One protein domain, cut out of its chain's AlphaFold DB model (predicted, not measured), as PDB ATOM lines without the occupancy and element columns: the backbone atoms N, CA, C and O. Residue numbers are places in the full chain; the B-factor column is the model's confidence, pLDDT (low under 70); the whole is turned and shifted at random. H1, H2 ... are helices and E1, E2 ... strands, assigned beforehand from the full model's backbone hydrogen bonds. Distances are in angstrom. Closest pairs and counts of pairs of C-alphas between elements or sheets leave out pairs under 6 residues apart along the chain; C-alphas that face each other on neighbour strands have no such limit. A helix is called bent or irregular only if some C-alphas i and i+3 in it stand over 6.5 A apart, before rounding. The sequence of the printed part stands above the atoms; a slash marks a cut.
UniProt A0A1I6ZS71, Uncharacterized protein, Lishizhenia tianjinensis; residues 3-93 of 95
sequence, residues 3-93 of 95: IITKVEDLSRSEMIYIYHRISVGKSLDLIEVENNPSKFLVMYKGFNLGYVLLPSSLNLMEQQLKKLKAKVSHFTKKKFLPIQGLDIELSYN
ATOM      1  N   ILE A   3      10.293 -29.304  33.215       89.75
ATOM      2  CA  ILE A   3       8.920 -28.796  33.125       89.75
ATOM      3  C   ILE A   3       8.288 -29.380  31.873       89.75
ATOM      4  O   ILE A   3       8.882 -29.309  30.802       89.75
ATOM      5  N   ILE A   4       7.087 -29.935  31.999       93.06
ATOM      6  CA  ILE A   4       6.261 -30.275  30.843       93.06
ATOM      7  C   ILE A   4       5.225 -29.173  30.680       93.06
ATOM      8  O   ILE A   4       4.537 -28.832  31.639       93.06
ATOM      9  N   THR A   5       5.132 -28.615  29.480       93.62
ATOM     10  CA  THR A   5       4.134 -27.600  29.145       93.62
ATOM     11  C   THR A   5       3.490 -27.899  27.798       93.62
ATOM     12  O   THR A   5       4.099 -28.524  26.926       93.62
ATOM     13  N   LYS A   6       2.247 -27.459  27.641       95.62
ATOM     14  CA  LYS A   6       1.464 -27.630  26.422       95.62
ATOM     15  C   LYS A   6       1.741 -26.475  25.466       95.62
ATOM     16  O   LYS A   6       1.759 -25.322  25.883       95.62
ATOM     17  N   VAL A   7       1.903 -26.786  24.185       95.81
ATOM     18  CA  VAL A   7       1.963 -25.780  23.121       95.81
ATOM     19  C   VAL A   7       0.546 -25.333  22.771       95.81
ATOM     20  O   VAL A   7      -0.319 -26.141  22.416       95.81
ATOM     21  N   GLU A   8       0.322 -24.034  22.889       94.88
ATOM     22  CA  GLU A   8      -0.908 -23.331  22.551       94.88
ATOM     23  C   GLU A   8      -0.857 -22.782  21.121       94.88
ATOM     24  O   GLU A   8       0.215 -22.657  20.526       94.88
ATOM     25  N   ASP A   9      -2.033 -22.479  20.564       93.19
ATOM     26  CA  ASP A   9      -2.205 -21.903  19.223       93.19
ATOM     27  C   ASP A   9      -1.370 -22.595  18.139       93.19
ATOM     28  O   ASP A   9      -0.599 -21.967  17.413       93.19
ATOM     29  N   LEU A  10      -1.523 -23.922  18.035       93.06
ATOM     30  CA  LEU A  10      -0.773 -24.714  17.067       93.06
ATOM     31  C   LEU A  10      -0.918 -24.146  15.645       93.06
ATOM     32  O   LEU A  10      -2.029 -24.068  15.109       93.06
ATOM     33  N   SER A  11       0.213 -23.821  15.015       91.50
ATOM     34  CA  SER A  11       0.269 -23.248  13.663       91.50
ATOM     35  C   SER A  11      -0.130 -24.296  12.622       91.50
ATOM     36  O   SER A  11       0.698 -25.032  12.093       91.50
ATOM     37  N   ARG A  12      -1.430 -24.423  12.328       87.38
ATOM     38  CA  ARG A  12      -1.943 -25.461  11.408       87.38
ATOM     39  C   ARG A  12      -1.371 -25.342   9.996       87.38
ATOM     40  O   ARG A  12      -1.122 -26.367   9.361       87.38
ATOM     41  N   SER A  13      -1.190 -24.109   9.521       87.75
ATOM     42  CA  SER A  13      -0.667 -23.797   8.188       87.75
ATOM     43  C   SER A  13       0.761 -24.295   8.001       87.75
ATOM     44  O   SER A  13       1.080 -24.783   6.926       87.75
ATOM     45  N   GLU A  14       1.604 -24.227   9.029       88.50
ATOM     46  CA  GLU A  14       2.979 -24.732   8.963       88.50
ATOM     47  C   GLU A  14       3.079 -26.199   9.382       88.50
ATOM     48  O   GLU A  14       3.822 -26.981   8.782       88.50
ATOM     49  N   MET A  15       2.267 -26.615  10.359       88.69
ATOM     50  CA  MET A  15       2.234 -27.979  10.879       88.69
ATOM     51  C   MET A  15       1.992 -29.009   9.771       88.69
ATOM     52  O   MET A  15       2.590 -30.086   9.804       88.69
ATOM     53  N   ILE A  16       1.172 -28.694   8.761       89.50
ATOM     54  CA  ILE A  16       0.900 -29.600   7.632       89.50
ATOM     55  C   ILE A  16       2.170 -30.006   6.867       89.50
ATOM     56  O   ILE A  16       2.256 -31.133   6.378       89.50
ATOM     57  N   TYR A  17       3.185 -29.140   6.828       89.94
ATOM     58  CA  TYR A  17       4.442 -29.409   6.133       89.94
ATOM     59  C   TYR A  17       5.411 -30.243   6.966       89.94
ATOM     60  O   TYR A  17       6.232 -30.967   6.402       89.94
ATOM     61  N   ILE A  18       5.329 -30.171   8.299       91.50
ATOM     62  CA  ILE A  18       6.397 -30.672   9.173       91.50
ATOM     63  C   ILE A  18       5.972 -31.777  10.148       91.50
ATOM     64  O   ILE A  18       6.836 -32.475  10.682       91.50
ATOM     65  N   TYR A  19       4.668 -32.026  10.330       89.19
ATOM     66  CA  TYR A  19       4.160 -32.966  11.342       89.19
ATOM     67  C   TYR A  19       4.727 -34.390  11.226       89.19
ATOM     68  O   TYR A  19       4.893 -35.079  12.230       89.19
ATOM     69  N   HIS A  20       5.053 -34.841  10.013       89.81
ATOM     70  CA  HIS A  20       5.609 -36.173   9.764       89.81
ATOM     71  C   HIS A  20       7.055 -36.333  10.271       89.81
ATOM     72  O   HIS A  20       7.530 -37.458  10.408       89.81
ATOM     73  N   ARG A  21       7.755 -35.225  10.555       91.44
ATOM     74  CA  ARG A  21       9.129 -35.209  11.090       91.44
ATOM     75  C   ARG A  21       9.182 -35.009  12.605       91.44
ATOM     76  O   ARG A  21      10.256 -35.140  13.193       91.44
ATOM     77  N   ILE A  22       8.045 -34.697  13.222       91.88
ATOM     78  CA  ILE A  22       7.923 -34.510  14.665       91.88
ATOM     79  C   ILE A  22       7.783 -35.881  15.331       91.88
ATOM     80  O   ILE A  22       6.921 -36.690  14.984       91.88
ATOM     81  N   SER A  23       8.655 -36.140  16.299       94.25
ATOM     82  CA  SER A  23       8.632 -37.331  17.143       94.25
ATOM     83  C   SER A  23       9.079 -36.962  18.553       94.25
ATOM     84  O   SER A  23       9.773 -35.961  18.736       94.25
ATOM     85  N   VAL A  24       8.729 -37.789  19.540       96.50
ATOM     86  CA  VAL A  24       9.213 -37.630  20.919       96.50
ATOM     87  C   VAL A  24      10.746 -37.558  20.929       96.50
ATOM     88  O   VAL A  24      11.417 -38.247  20.156       96.50
ATOM     89  N   GLY A  25      11.289 -36.669  21.758       95.56
ATOM     90  CA  GLY A  25      12.719 -36.427  21.929       95.56
ATOM     91  C   GLY A  25      13.352 -35.462  20.922       95.56
ATOM     92  O   GLY A  25      14.518 -35.107  21.097       95.56
ATOM     93  N   LYS A  26      12.632 -35.007  19.883       95.62
ATOM     94  CA  LYS A  26      13.166 -34.003  18.947       95.62
ATOM     95  C   LYS A  26      13.357 -32.662  19.642       95.62
ATOM     96  O   LYS A  26      12.442 -32.198  20.313       95.62
ATOM     97  N   SER A  27      14.524 -32.052  19.436       95.44
ATOM     98  CA  SER A  27      14.822 -30.700  19.906       95.44
ATOM     99  C   SER A  27      13.959 -29.665  19.196       95.44
ATOM    100  O   SER A  27      13.695 -29.792  17.997       95.44
ATOM    101  N   LEU A  28      13.554 -28.657  19.955       95.06
ATOM    102  CA  LEU A  28      12.781 -27.503  19.525       95.06
ATOM    103  C   LEU A  28      13.538 -26.244  19.937       95.06
ATOM    104  O   LEU A  28      14.236 -26.251  20.955       95.06
ATOM    105  N   ASP A  29      13.358 -25.177  19.172       93.50
ATOM    106  CA  ASP A  29      13.894 -23.867  19.517       93.50
ATOM    107  C   ASP A  29      12.788 -23.036  20.172       93.50
ATOM    108  O   ASP A  29      11.616 -23.123  19.794       93.50
ATOM    109  N   LEU A  30      13.163 -22.247  21.175       91.38
ATOM    110  CA  LEU A  30      12.284 -21.274  21.810       91.38
ATOM    111  C   LEU A  30      12.764 -19.880  21.447       91.38
ATOM    112  O   LEU A  30      13.936 -19.563  21.644       91.38
ATOM    113  N   ILE A  31      11.857 -19.057  20.933       90.00
ATOM    114  CA  ILE A  31      12.137 -17.664  20.592       90.00
ATOM    115  C   ILE A  31      11.233 -16.781  21.447       90.00
ATOM    116  O   ILE A  31      10.026 -17.004  21.506       90.00
ATOM    117  N   GLU A  32      11.812 -15.802  22.134       87.56
ATOM    118  CA  GLU A  32      11.043 -14.812  22.889       87.56
ATOM    119  C   GLU A  32      10.110 -14.028  21.967       87.56
ATOM    120  O   GLU A  32      10.497 -13.611  20.873       87.56
ATOM    121  N   VAL A  33       8.872 -13.819  22.409       88.19
ATOM    122  CA  VAL A  33       7.948 -12.927  21.714       88.19
ATOM    123  C   VAL A  33       8.157 -11.511  22.238       88.19
ATOM    124  O   VAL A  33       7.990 -11.246  23.430       88.19
ATOM    125  N   GLU A  34       8.484 -10.590  21.333       79.44
ATOM    126  CA  GLU A  34       8.595  -9.170  21.663       79.44
ATOM    127  C   GLU A  34       7.314  -8.684  22.361       79.44
ATOM    128  O   GLU A  34       6.197  -8.997  21.942       79.44
ATOM    129  N   ASN A  35       7.473  -7.911  23.438       82.06
ATOM    130  CA  ASN A  35       6.392  -7.368  24.275       82.06
ATOM    131  C   ASN A  35       5.660  -8.369  25.194       82.06
ATOM    132  O   ASN A  35       4.734  -7.959  25.896       82.06
ATOM    133  N   ASN A  36       6.061  -9.646  25.261       84.81
ATOM    134  CA  ASN A  36       5.555 -10.575  26.279       84.81
ATOM    135  C   ASN A  36       6.650 -11.546  26.773       84.81
ATOM    136  O   ASN A  36       6.816 -12.620  26.194       84.81
ATOM    137  N   PRO A  37       7.348 -11.229  27.882       80.12
ATOM    138  CA  PRO A  37       8.481 -12.023  28.379       80.12
ATOM    139  C   PRO A  37       8.082 -13.410  28.905       80.12
ATOM    140  O   PRO A  37       8.932 -14.259  29.150       80.12
ATOM    141  N   SER A  38       6.788 -13.657  29.103       85.81
ATOM    142  CA  SER A  38       6.267 -14.960  29.516       85.81
ATOM    143  C   SER A  38       5.821 -15.815  28.326       85.81
ATOM    144  O   SER A  38       5.445 -16.966  28.529       85.81
ATOM    145  N   LYS A  39       5.858 -15.295  27.091       90.19
ATOM    146  CA  LYS A  39       5.410 -15.997  25.885       90.19
ATOM    147  C   LYS A  39       6.585 -16.312  24.965       90.19
ATOM    148  O   LYS A  39       7.324 -15.425  24.548       90.19
ATOM    149  N   PHE A  40       6.690 -17.579  24.583       91.94
ATOM    150  CA  PHE A  40       7.742 -18.075  23.703       91.94
ATOM    151  C   PHE A  40       7.135 -18.752  22.485       91.94
ATOM    152  O   PHE A  40       6.221 -19.564  22.603       91.94
ATOM    153  N   LEU A  41       7.662 -18.421  21.317       94.06
ATOM    154  CA  LEU A  41       7.398 -19.099  20.060       94.06
ATOM    155  C   LEU A  41       8.154 -20.429  20.039       94.06
ATOM    156  O   LEU A  41       9.357 -20.469  20.298       94.06
ATOM    157  N   VAL A  42       7.452 -21.511  19.715       95.19
ATOM    158  CA  VAL A  42       8.030 -22.850  19.597       95.19
ATOM    159  C   VAL A  42       8.317 -23.135  18.134       95.19
ATOM    160  O   VAL A  42       7.401 -23.233  17.319       95.19
ATOM    161  N   MET A  43       9.590 -23.321  17.810       95.62
ATOM    162  CA  MET A  43      10.055 -23.549  16.448       95.62
ATOM    163  C   MET A  43      10.622 -24.958  16.283       95.62
ATOM    164  O   MET A  43      11.263 -25.514  17.177       95.62
ATOM    165  N   TYR A  44      10.441 -25.528  15.096       95.50
ATOM    166  CA  TYR A  44      11.113 -26.755  14.690       95.50
ATOM    167  C   TYR A  44      11.633 -26.637  13.266       95.50
ATOM    168  O   TYR A  44      10.859 -26.597  12.311       95.50
ATOM    169  N   LYS A  45      12.964 -26.617  13.113       91.94
ATOM    170  CA  LYS A  45      13.636 -26.501  11.804       91.94
ATOM    171  C   LYS A  45      13.126 -25.312  10.974       91.94
ATOM    172  O   LYS A  45      12.930 -25.443   9.769       91.94
ATOM    173  N   GLY A  46      12.880 -24.181  11.633       92.56
ATOM    174  CA  GLY A  46      12.376 -22.961  10.998       92.56
ATOM    175  C   GLY A  46      10.858 -22.900  10.794       92.56
ATOM    176  O   GLY A  46      10.376 -21.856  10.380       92.56
ATOM    177  N   PHE A  47      10.105 -23.955  11.119       94.25
ATOM    178  CA  PHE A  47       8.640 -23.920  11.123       94.25
ATOM    179  C   PHE A  47       8.129 -23.534  12.505       94.25
ATOM    180  O   PHE A  47       8.539 -24.147  13.497       94.25
ATOM    181  N   ASN A  48       7.212 -22.575  12.570       95.19
ATOM    182  CA  ASN A  48       6.510 -22.280  13.809       95.19
ATOM    183  C   ASN A  48       5.478 -23.385  14.090       95.19
ATOM    184  O   ASN A  48       4.724 -23.822  13.220       95.19
ATOM    185  N   LEU A  49       5.501 -23.898  15.319       95.12
ATOM    186  CA  LEU A  49       4.583 -24.926  15.792       95.12
ATOM    187  C   LEU A  49       3.466 -24.357  16.661       95.12
ATOM    188  O   LEU A  49       2.422 -24.993  16.741       95.12
ATOM    189  N   GLY A  50       3.667 -23.200  17.287       95.25
ATOM    190  CA  GLY A  50       2.751 -22.534  18.206       95.25
ATOM    191  C   GLY A  50       3.522 -21.756  19.274       95.25
ATOM    192  O   GLY A  50       4.672 -21.367  19.071       95.25
ATOM    193  N   TYR A  51       2.908 -21.568  20.440       95.12
ATOM    194  CA  TYR A  51       3.502 -20.819  21.547       95.12
ATOM    195  C   TYR A  51       3.414 -21.577  22.865       95.12
ATOM    196  O   TYR A  51       2.555 -22.430  23.050       95.12
ATOM    197  N   VAL A  52       4.280 -21.235  23.811       94.00
ATOM    198  CA  VAL A  52       4.148 -21.646  25.210       94.00
ATOM    199  C   VAL A  52       4.162 -20.429  26.110       94.00
ATOM    200  O   VAL A  52       4.902 -19.471  25.877       94.00
ATOM    201  N   LEU A  53       3.339 -20.491  27.152       90.81
ATOM    202  CA  LEU A  53       3.359 -19.538  28.247       90.81
ATOM    203  C   LEU A  53       4.158 -20.149  29.393       90.81
ATOM    204  O   LEU A  53       3.816 -21.216  29.907       90.81
ATOM    205  N   LEU A  54       5.243 -19.486  29.771       86.44
ATOM    206  CA  LEU A  54       6.036 -19.852  30.933       86.44
ATOM    207  C   LEU A  54       5.639 -18.947  32.098       86.44
ATOM    208  O   LEU A  54       5.510 -17.737  31.907       86.44
ATOM    209  N   PRO A  55       5.421 -19.498  33.303       80.00
ATOM    210  CA  PRO A  55       5.090 -18.680  34.459       80.00
ATOM    211  C   PRO A  55       6.205 -17.669  34.726       80.00
ATOM    212  O   PRO A  55       7.379 -18.006  34.635       80.00
ATOM    213  N   SER A  56       5.851 -16.449  35.126       70.69
ATOM    214  CA  SER A  56       6.813 -15.366  35.388       70.69
ATOM    215  C   SER A  56       7.812 -15.690  36.510       70.69
ATOM    216  O   SER A  56       8.844 -15.043  36.634       70.69
ATOM    217  N   SER A  57       7.546 -16.715  37.327       67.50
ATOM    218  CA  SER A  57       8.517 -17.264  38.282       67.50
ATOM    219  C   SER A  57       9.718 -17.930  37.597       67.50
ATOM    220  O   SER A  57      10.802 -17.971  38.170       67.50
ATOM    221  N   LEU A  58       9.552 -18.408  36.359       69.38
ATOM    222  CA  LEU A  58      10.634 -18.686  35.412       69.38
ATOM    223  C   LEU A  58      11.038 -17.376  34.726       69.38
ATOM    224  O   LEU A  58      11.038 -17.304  33.501       69.38
ATOM    225  N   ASN A  59      11.359 -16.337  35.505       58.78
ATOM    226  CA  ASN A  59      12.011 -15.128  35.000       58.78
ATOM    227  C   ASN A  59      13.387 -15.539  34.471       58.78
ATOM    228  O   ASN A  59      14.403 -15.482  35.162       58.78
ATOM    229  N   LEU A  60      13.382 -16.057  33.252       63.34
ATOM    230  CA  LEU A  60      14.556 -16.503  32.556       63.34
ATOM    231  C   LEU A  60      15.276 -15.238  32.126       63.34
ATOM    232  O   LEU A  60      14.857 -14.560  31.195       63.34
ATOM    233  N   MET A  61      16.365 -14.898  32.812       62.25
ATOM    234  CA  MET A  61      17.294 -13.931  32.238       62.25
ATOM    235  C   MET A  61      17.745 -14.460  30.869       62.25
ATOM    236  O   MET A  61      17.882 -15.673  30.694       62.25
ATOM    237  N   GLU A  62      18.036 -13.578  29.917       61.47
ATOM    238  CA  GLU A  62      18.428 -13.946  28.544       61.47
ATOM    239  C   GLU A  62      19.540 -15.026  28.509       61.47
ATOM    240  O   GLU A  62      19.539 -15.954  27.696       61.47
ATOM    241  N   GLN A  63      20.476 -14.974  29.466       61.88
ATOM    242  CA  GLN A  63      21.546 -15.966  29.620       61.88
ATOM    243  C   GLN A  63      21.060 -17.358  30.055       61.88
ATOM    244  O   GLN A  63      21.673 -18.365  29.699       61.88
ATOM    245  N   GLN A  64      19.982 -17.438  30.834       67.12
ATOM    246  CA  GLN A  64      19.368 -18.699  31.257       67.12
ATOM    247  C   GLN A  64      18.521 -19.313  30.141       67.12
ATOM    248  O   GLN A  64      18.489 -20.535  30.011       67.12
ATOM    249  N   LEU A  65      17.913 -18.484  29.292       68.44
ATOM    250  CA  LEU A  65      17.219 -18.926  28.083       68.44
ATOM    251  C   LEU A  65      18.139 -19.601  27.081       68.44
ATOM    252  O   LEU A  65      17.804 -20.667  26.576       68.44
ATOM    253  N   LYS A  66      19.349 -19.066  26.884       69.94
ATOM    254  CA  LYS A  66      20.381 -19.718  26.054       69.94
ATOM    255  C   LYS A  66      20.749 -21.123  26.551       69.94
ATOM    256  O   LYS A  66      21.284 -21.926  25.790       69.94
ATOM    257  N   LYS A  67      20.466 -21.438  27.820       77.50
ATOM    258  CA  LYS A  67      20.684 -22.761  28.424       77.50
ATOM    259  C   LYS A  67      19.422 -23.626  28.465       77.50
ATOM    260  O   LYS A  67      19.527 -24.806  28.811       77.50
ATOM    261  N   LEU A  68      18.257 -23.066  28.142       84.38
ATOM    262  CA  LEU A  68      16.983 -23.767  28.153       84.38
ATOM    263  C   LEU A  68      16.837 -24.577  26.865       84.38
ATOM    264  O   LEU A  68      16.828 -24.041  25.761       84.38
ATOM    265  N   LYS A  69      16.716 -25.893  27.008       88.62
ATOM    266  CA  LYS A  69      16.452 -26.805  25.897       88.62
ATOM    267  C   LYS A  69      14.989 -27.203  25.913       88.62
ATOM    268  O   LYS A  69      14.486 -27.618  26.957       88.62
ATOM    269  N   ALA A  70      14.357 -27.140  24.747       93.69
ATOM    270  CA  ALA A  70      13.022 -27.666  24.526       93.69
ATOM    271  C   ALA A  70      13.087 -28.966  23.715       93.69
ATOM    272  O   ALA A  70      13.866 -29.092  22.767       93.69
ATOM    273  N   LYS A  71      12.270 -29.951  24.087       96.25
ATOM    274  CA  LYS A  71      12.105 -31.200  23.335       96.25
ATOM    275  C   LYS A  71      10.642 -31.592  23.257       96.25
ATOM    276  O   LYS A  71       9.877 -31.314  24.167       96.25
ATOM    277  N   VAL A  72      10.262 -32.309  22.209       96.75
ATOM    278  CA  VAL A  72       8.937 -32.936  22.131       96.75
ATOM    279  C   VAL A  72       8.832 -34.004  23.221       96.75
ATOM    280  O   VAL A  72       9.569 -34.989  23.184       96.75
ATOM    281  N   SER A  73       7.916 -33.829  24.169       96.81
ATOM    282  CA  SER A  73       7.629 -34.816  25.216       96.81
ATOM    283  C   SER A  73       6.522 -35.764  24.765       96.81
ATOM    284  O   SER A  73       6.671 -36.985  24.794       96.81
ATOM    285  N   HIS A  74       5.428 -35.192  24.266       96.19
ATOM    286  CA  HIS A  74       4.266 -35.929  23.800       96.19
ATOM    287  C   HIS A  74       3.602 -35.190  22.638       96.19
ATOM    288  O   HIS A  74       3.731 -33.977  22.498       96.19
ATOM    289  N   PHE A  75       2.895 -35.915  21.774       94.31
ATOM    290  CA  PHE A  75       2.060 -35.299  20.749       94.31
ATOM    291  C   PHE A  75       0.887 -36.207  20.393       94.31
ATOM    292  O   PHE A  75       1.016 -37.429  20.316       94.31
ATOM    293  N   THR A  76      -0.259 -35.594  20.117       92.69
ATOM    294  CA  THR A  76      -1.467 -36.279  19.661       92.69
ATOM    295  C   THR A  76      -1.662 -36.020  18.174       92.69
ATOM    296  O   THR A  76      -1.768 -34.872  17.738       92.69
ATOM    297  N   LYS A  77      -1.749 -37.091  17.381       87.88
ATOM    298  CA  LYS A  77      -2.111 -37.029  15.959       87.88
ATOM    299  C   LYS A  77      -3.173 -38.070  15.630       87.88
ATOM    300  O   LYS A  77      -3.160 -39.170  16.177       87.88
ATOM    301  N   LYS A  78      -4.050 -37.743  14.683       85.38
ATOM    302  CA  LYS A  78      -4.921 -38.720  14.017       85.38
ATOM    303  C   LYS A  78      -4.287 -39.127  12.688       85.38
ATOM    304  O   LYS A  78      -3.508 -38.370  12.108       85.38
ATOM    305  N   LYS A  79      -4.590 -40.337  12.210       79.94
ATOM    306  CA  LYS A  79      -4.077 -40.834  10.924       79.94
ATOM    307  C   LYS A  79      -4.430 -39.825   9.819       79.94
ATOM    308  O   LYS A  79      -5.581 -39.415   9.730       79.94
ATOM    309  N   PHE A  80      -3.434 -39.432   9.022       76.94
ATOM    310  CA  PHE A  80      -3.550 -38.460   7.922       76.94
ATOM    311  C   PHE A  80      -3.909 -37.015   8.307       76.94
ATOM    312  O   PHE A  80      -4.205 -36.217   7.423       76.94
ATOM    313  N   LEU A  81      -3.862 -36.654   9.593       82.00
ATOM    314  CA  LEU A  81      -4.127 -35.289  10.044       82.00
ATOM    315  C   LEU A  81      -2.894 -34.670  10.720       82.00
ATOM    316  O   LEU A  81      -2.106 -35.400  11.333       82.00
ATOM    317  N   PRO A  82      -2.738 -33.332  10.650       84.44
ATOM    318  CA  PRO A  82      -1.736 -32.614  11.427       84.44
ATOM    319  C   PRO A  82      -1.856 -32.895  12.931       84.44
ATOM    320  O   PRO A  82      -2.897 -33.344  13.425       84.44
ATOM    321  N   ILE A  83      -0.781 -32.603  13.664       88.81
ATOM    322  CA  ILE A  83      -0.761 -32.705  15.127       88.81
ATOM    323  C   ILE A  83      -1.864 -31.817  15.721       88.81
ATOM    324  O   ILE A  83      -2.029 -30.665  15.326       88.81
ATOM    325  N   GLN A  84      -2.625 -32.383  16.658       89.56
ATOM    326  CA  GLN A  84      -3.756 -31.736  17.334       89.56
ATOM    327  C   GLN A  84      -3.406 -31.275  18.752       89.56
ATOM    328  O   GLN A  84      -4.088 -30.421  19.307       89.56
ATOM    329  N   GLY A  85      -2.349 -31.841  19.332       93.88
ATOM    330  CA  GLY A  85      -1.817 -31.460  20.634       93.88
ATOM    331  C   GLY A  85      -0.330 -31.768  20.690       93.88
ATOM    332  O   GLY A  85       0.100 -32.800  20.171       93.88
ATOM    333  N   LEU A  86       0.446 -30.874  21.288       95.94
ATOM    334  CA  LEU A  86       1.890 -30.996  21.417       95.94
ATOM    335  C   LEU A  86       2.273 -30.564  22.827       95.94
ATOM    336  O   LEU A  86       1.979 -29.439  23.217       95.94
ATOM    337  N   ASP A  87       2.950 -31.448  23.547       96.62
ATOM    338  CA  ASP A  87       3.541 -31.146  24.842       96.62
ATOM    339  C   ASP A  87       5.055 -31.174  24.702       96.62
ATOM    340  O   ASP A  87       5.639 -32.091  24.104       96.62
ATOM    341  N   ILE A  88       5.699 -30.170  25.279       95.81
ATOM    342  CA  ILE A  88       7.142 -30.012  25.234       95.81
ATOM    343  C   ILE A  88       7.728 -30.103  26.632       95.81
ATOM    344  O   ILE A  88       7.137 -29.693  27.627       95.81
ATOM    345  N   GLU A  89       8.917 -30.670  26.680       94.94
ATOM    346  CA  GLU A  89       9.766 -30.713  27.848       94.94
ATOM    347  C   GLU A  89      10.764 -29.570  27.788       94.94
ATOM    348  O   GLU A  89      11.488 -29.432  26.802       94.94
ATOM    349  N   LEU A  90      10.830 -28.804  28.868       91.75
ATOM    350  CA  LEU A  90      11.819 -27.770  29.097       91.75
ATOM    351  C   LEU A  90      12.785 -28.232  30.178       91.75
ATOM    352  O   LEU A  90      12.375 -28.647  31.266       91.75
ATOM    353  N   SER A  91      14.073 -28.145  29.877       89.75
ATOM    354  CA  SER A  91      15.147 -28.529  30.790       89.75
ATOM    355  C   SER A  91      16.320 -27.572  30.655       89.75
ATOM    356  O   SER A  91      16.676 -27.195  29.537       89.75
ATOM    357  N   TYR A  92      16.947 -27.210  31.769       82.50
ATOM    358  CA  TYR A  92      18.237 -26.524  31.736       82.50
ATOM    359  C   TYR A  92      19.343 -27.530  31.452       82.50
ATOM    360  O   TYR A  92      19.330 -28.639  31.986       82.50
ATOM    361  N   ASN A  93      20.312 -27.136  30.632       65.31
ATOM    362  CA  ASN A  93      21.561 -27.873  30.543       65.31
ATOM    363  C   ASN A  93      22.303 -27.726  31.883       65.31
ATOM    364  O   ASN A  93      22.675 -26.610  32.252       65.31
TER     365      ASN A  93
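Overview. This is residues 3 to 93 of the 95 residues of an uncharacterized protein of Lishizhenia tianjinensis (UniProt A0A1I6ZS71). One strongly twisted sheet of six strands is folded back on itself like part of a barrel, with E1, E6 and E5 facing E3 and E4 and with E2 as the hinge. H1 packs on this folded sheet at one end, near the starts of E4 and E6, while the tiny H2 only grazes the sheet at the other end. The printed part has 91 residues with two named helices and six named strands, in the chain order E1 H1 E2 E3 E4 H2 E5 E6; the sheet is antiparallel throughout, in the order E1 E6 E5 E2 E3 E4, and the class is mixed, helices and strands. The whole is compact, with a radius of gyration of the C-alphas of 12.7 A, yet elongated in outline, spanning 40 by 26 by 20 A.

Arrangement. Start with the hairpin of E5, residues 68 to 77, and E6, residues 83 to 92, where N 71 and O 89 are 2.9 A apart. E1, residues 3 to 6, is an edge strand antiparallel to E6, at 158 degrees, with N 5 and O 88 at 2.9 A. On the other side of E5 comes E2, residues 27 to 33, whose pairing is staggered: residues 27 to 28 pair with E5, N 28 and O 70 being 2.9 A apart, and residues 29 to 33 pair with E3, residues 36 to 44. Across E2 and E3, a hairpin, look for N 31 and O 41 at 2.9 A. E3 bends by 57 degrees at residue 39 and forms a hairpin with E4, residues 47 to 53, the other edge strand, with N 42 and O 50 at 2.9 A. E2, E3 and E4 make a meander, each strand the antiparallel neighbour of the one before. This is a folded sheet, one sheet bent back into two leaves that face each other; the closest C-alphas of the edge strands E1 and E4, Lys 6 and Val 52, are 6.7 A apart. H1, residues 12 to 21, is on the sheet; its closest C-alphas are Glu 14 to Phe 47 of E4, 6.1 A, and Tyr 19 to Ile 83 of E6, 6.2 A. H1 is irregular, C-alphas 17 and 20 being 7.8 A apart, and has 2 of 6 O i to N i+4 pairs and 3 of 7 O i to N i+3 pairs within hydrogen-bond range. H2, residues 62 to 65, is too short for an O i to N i+4 pair and is apart from H1; its closest C-alpha pair with E6 is Gln 64 and Tyr 92, 7.9 A.

Along the chain. Find C-alpha 3 at (8.920, -28.796, 33.125), where E1 begins its four residues. H1 starts at C-alpha 12, at (-1.943, -25.461, 11.408), and measures 14.8 A. E2 measures 19.1 A, E3 20.7 A and E4 18.4 A; the four residues of H2 follow. E5 runs 26.3 A, and E6 runs 26.0 A to C-alpha 92 at (18.237, -26.524, 31.736).

Size, cuts and confidence. The two C-alphas farthest apart, Met 61 and Lys 79, are 40.4 A from each other. The printed part has no cut; the link from E4 to H2, eight residues, is short, and the other links are tight. Mean pLDDT of the printed part is 87.4, with residues 57 to 66 and residue 93 under 70.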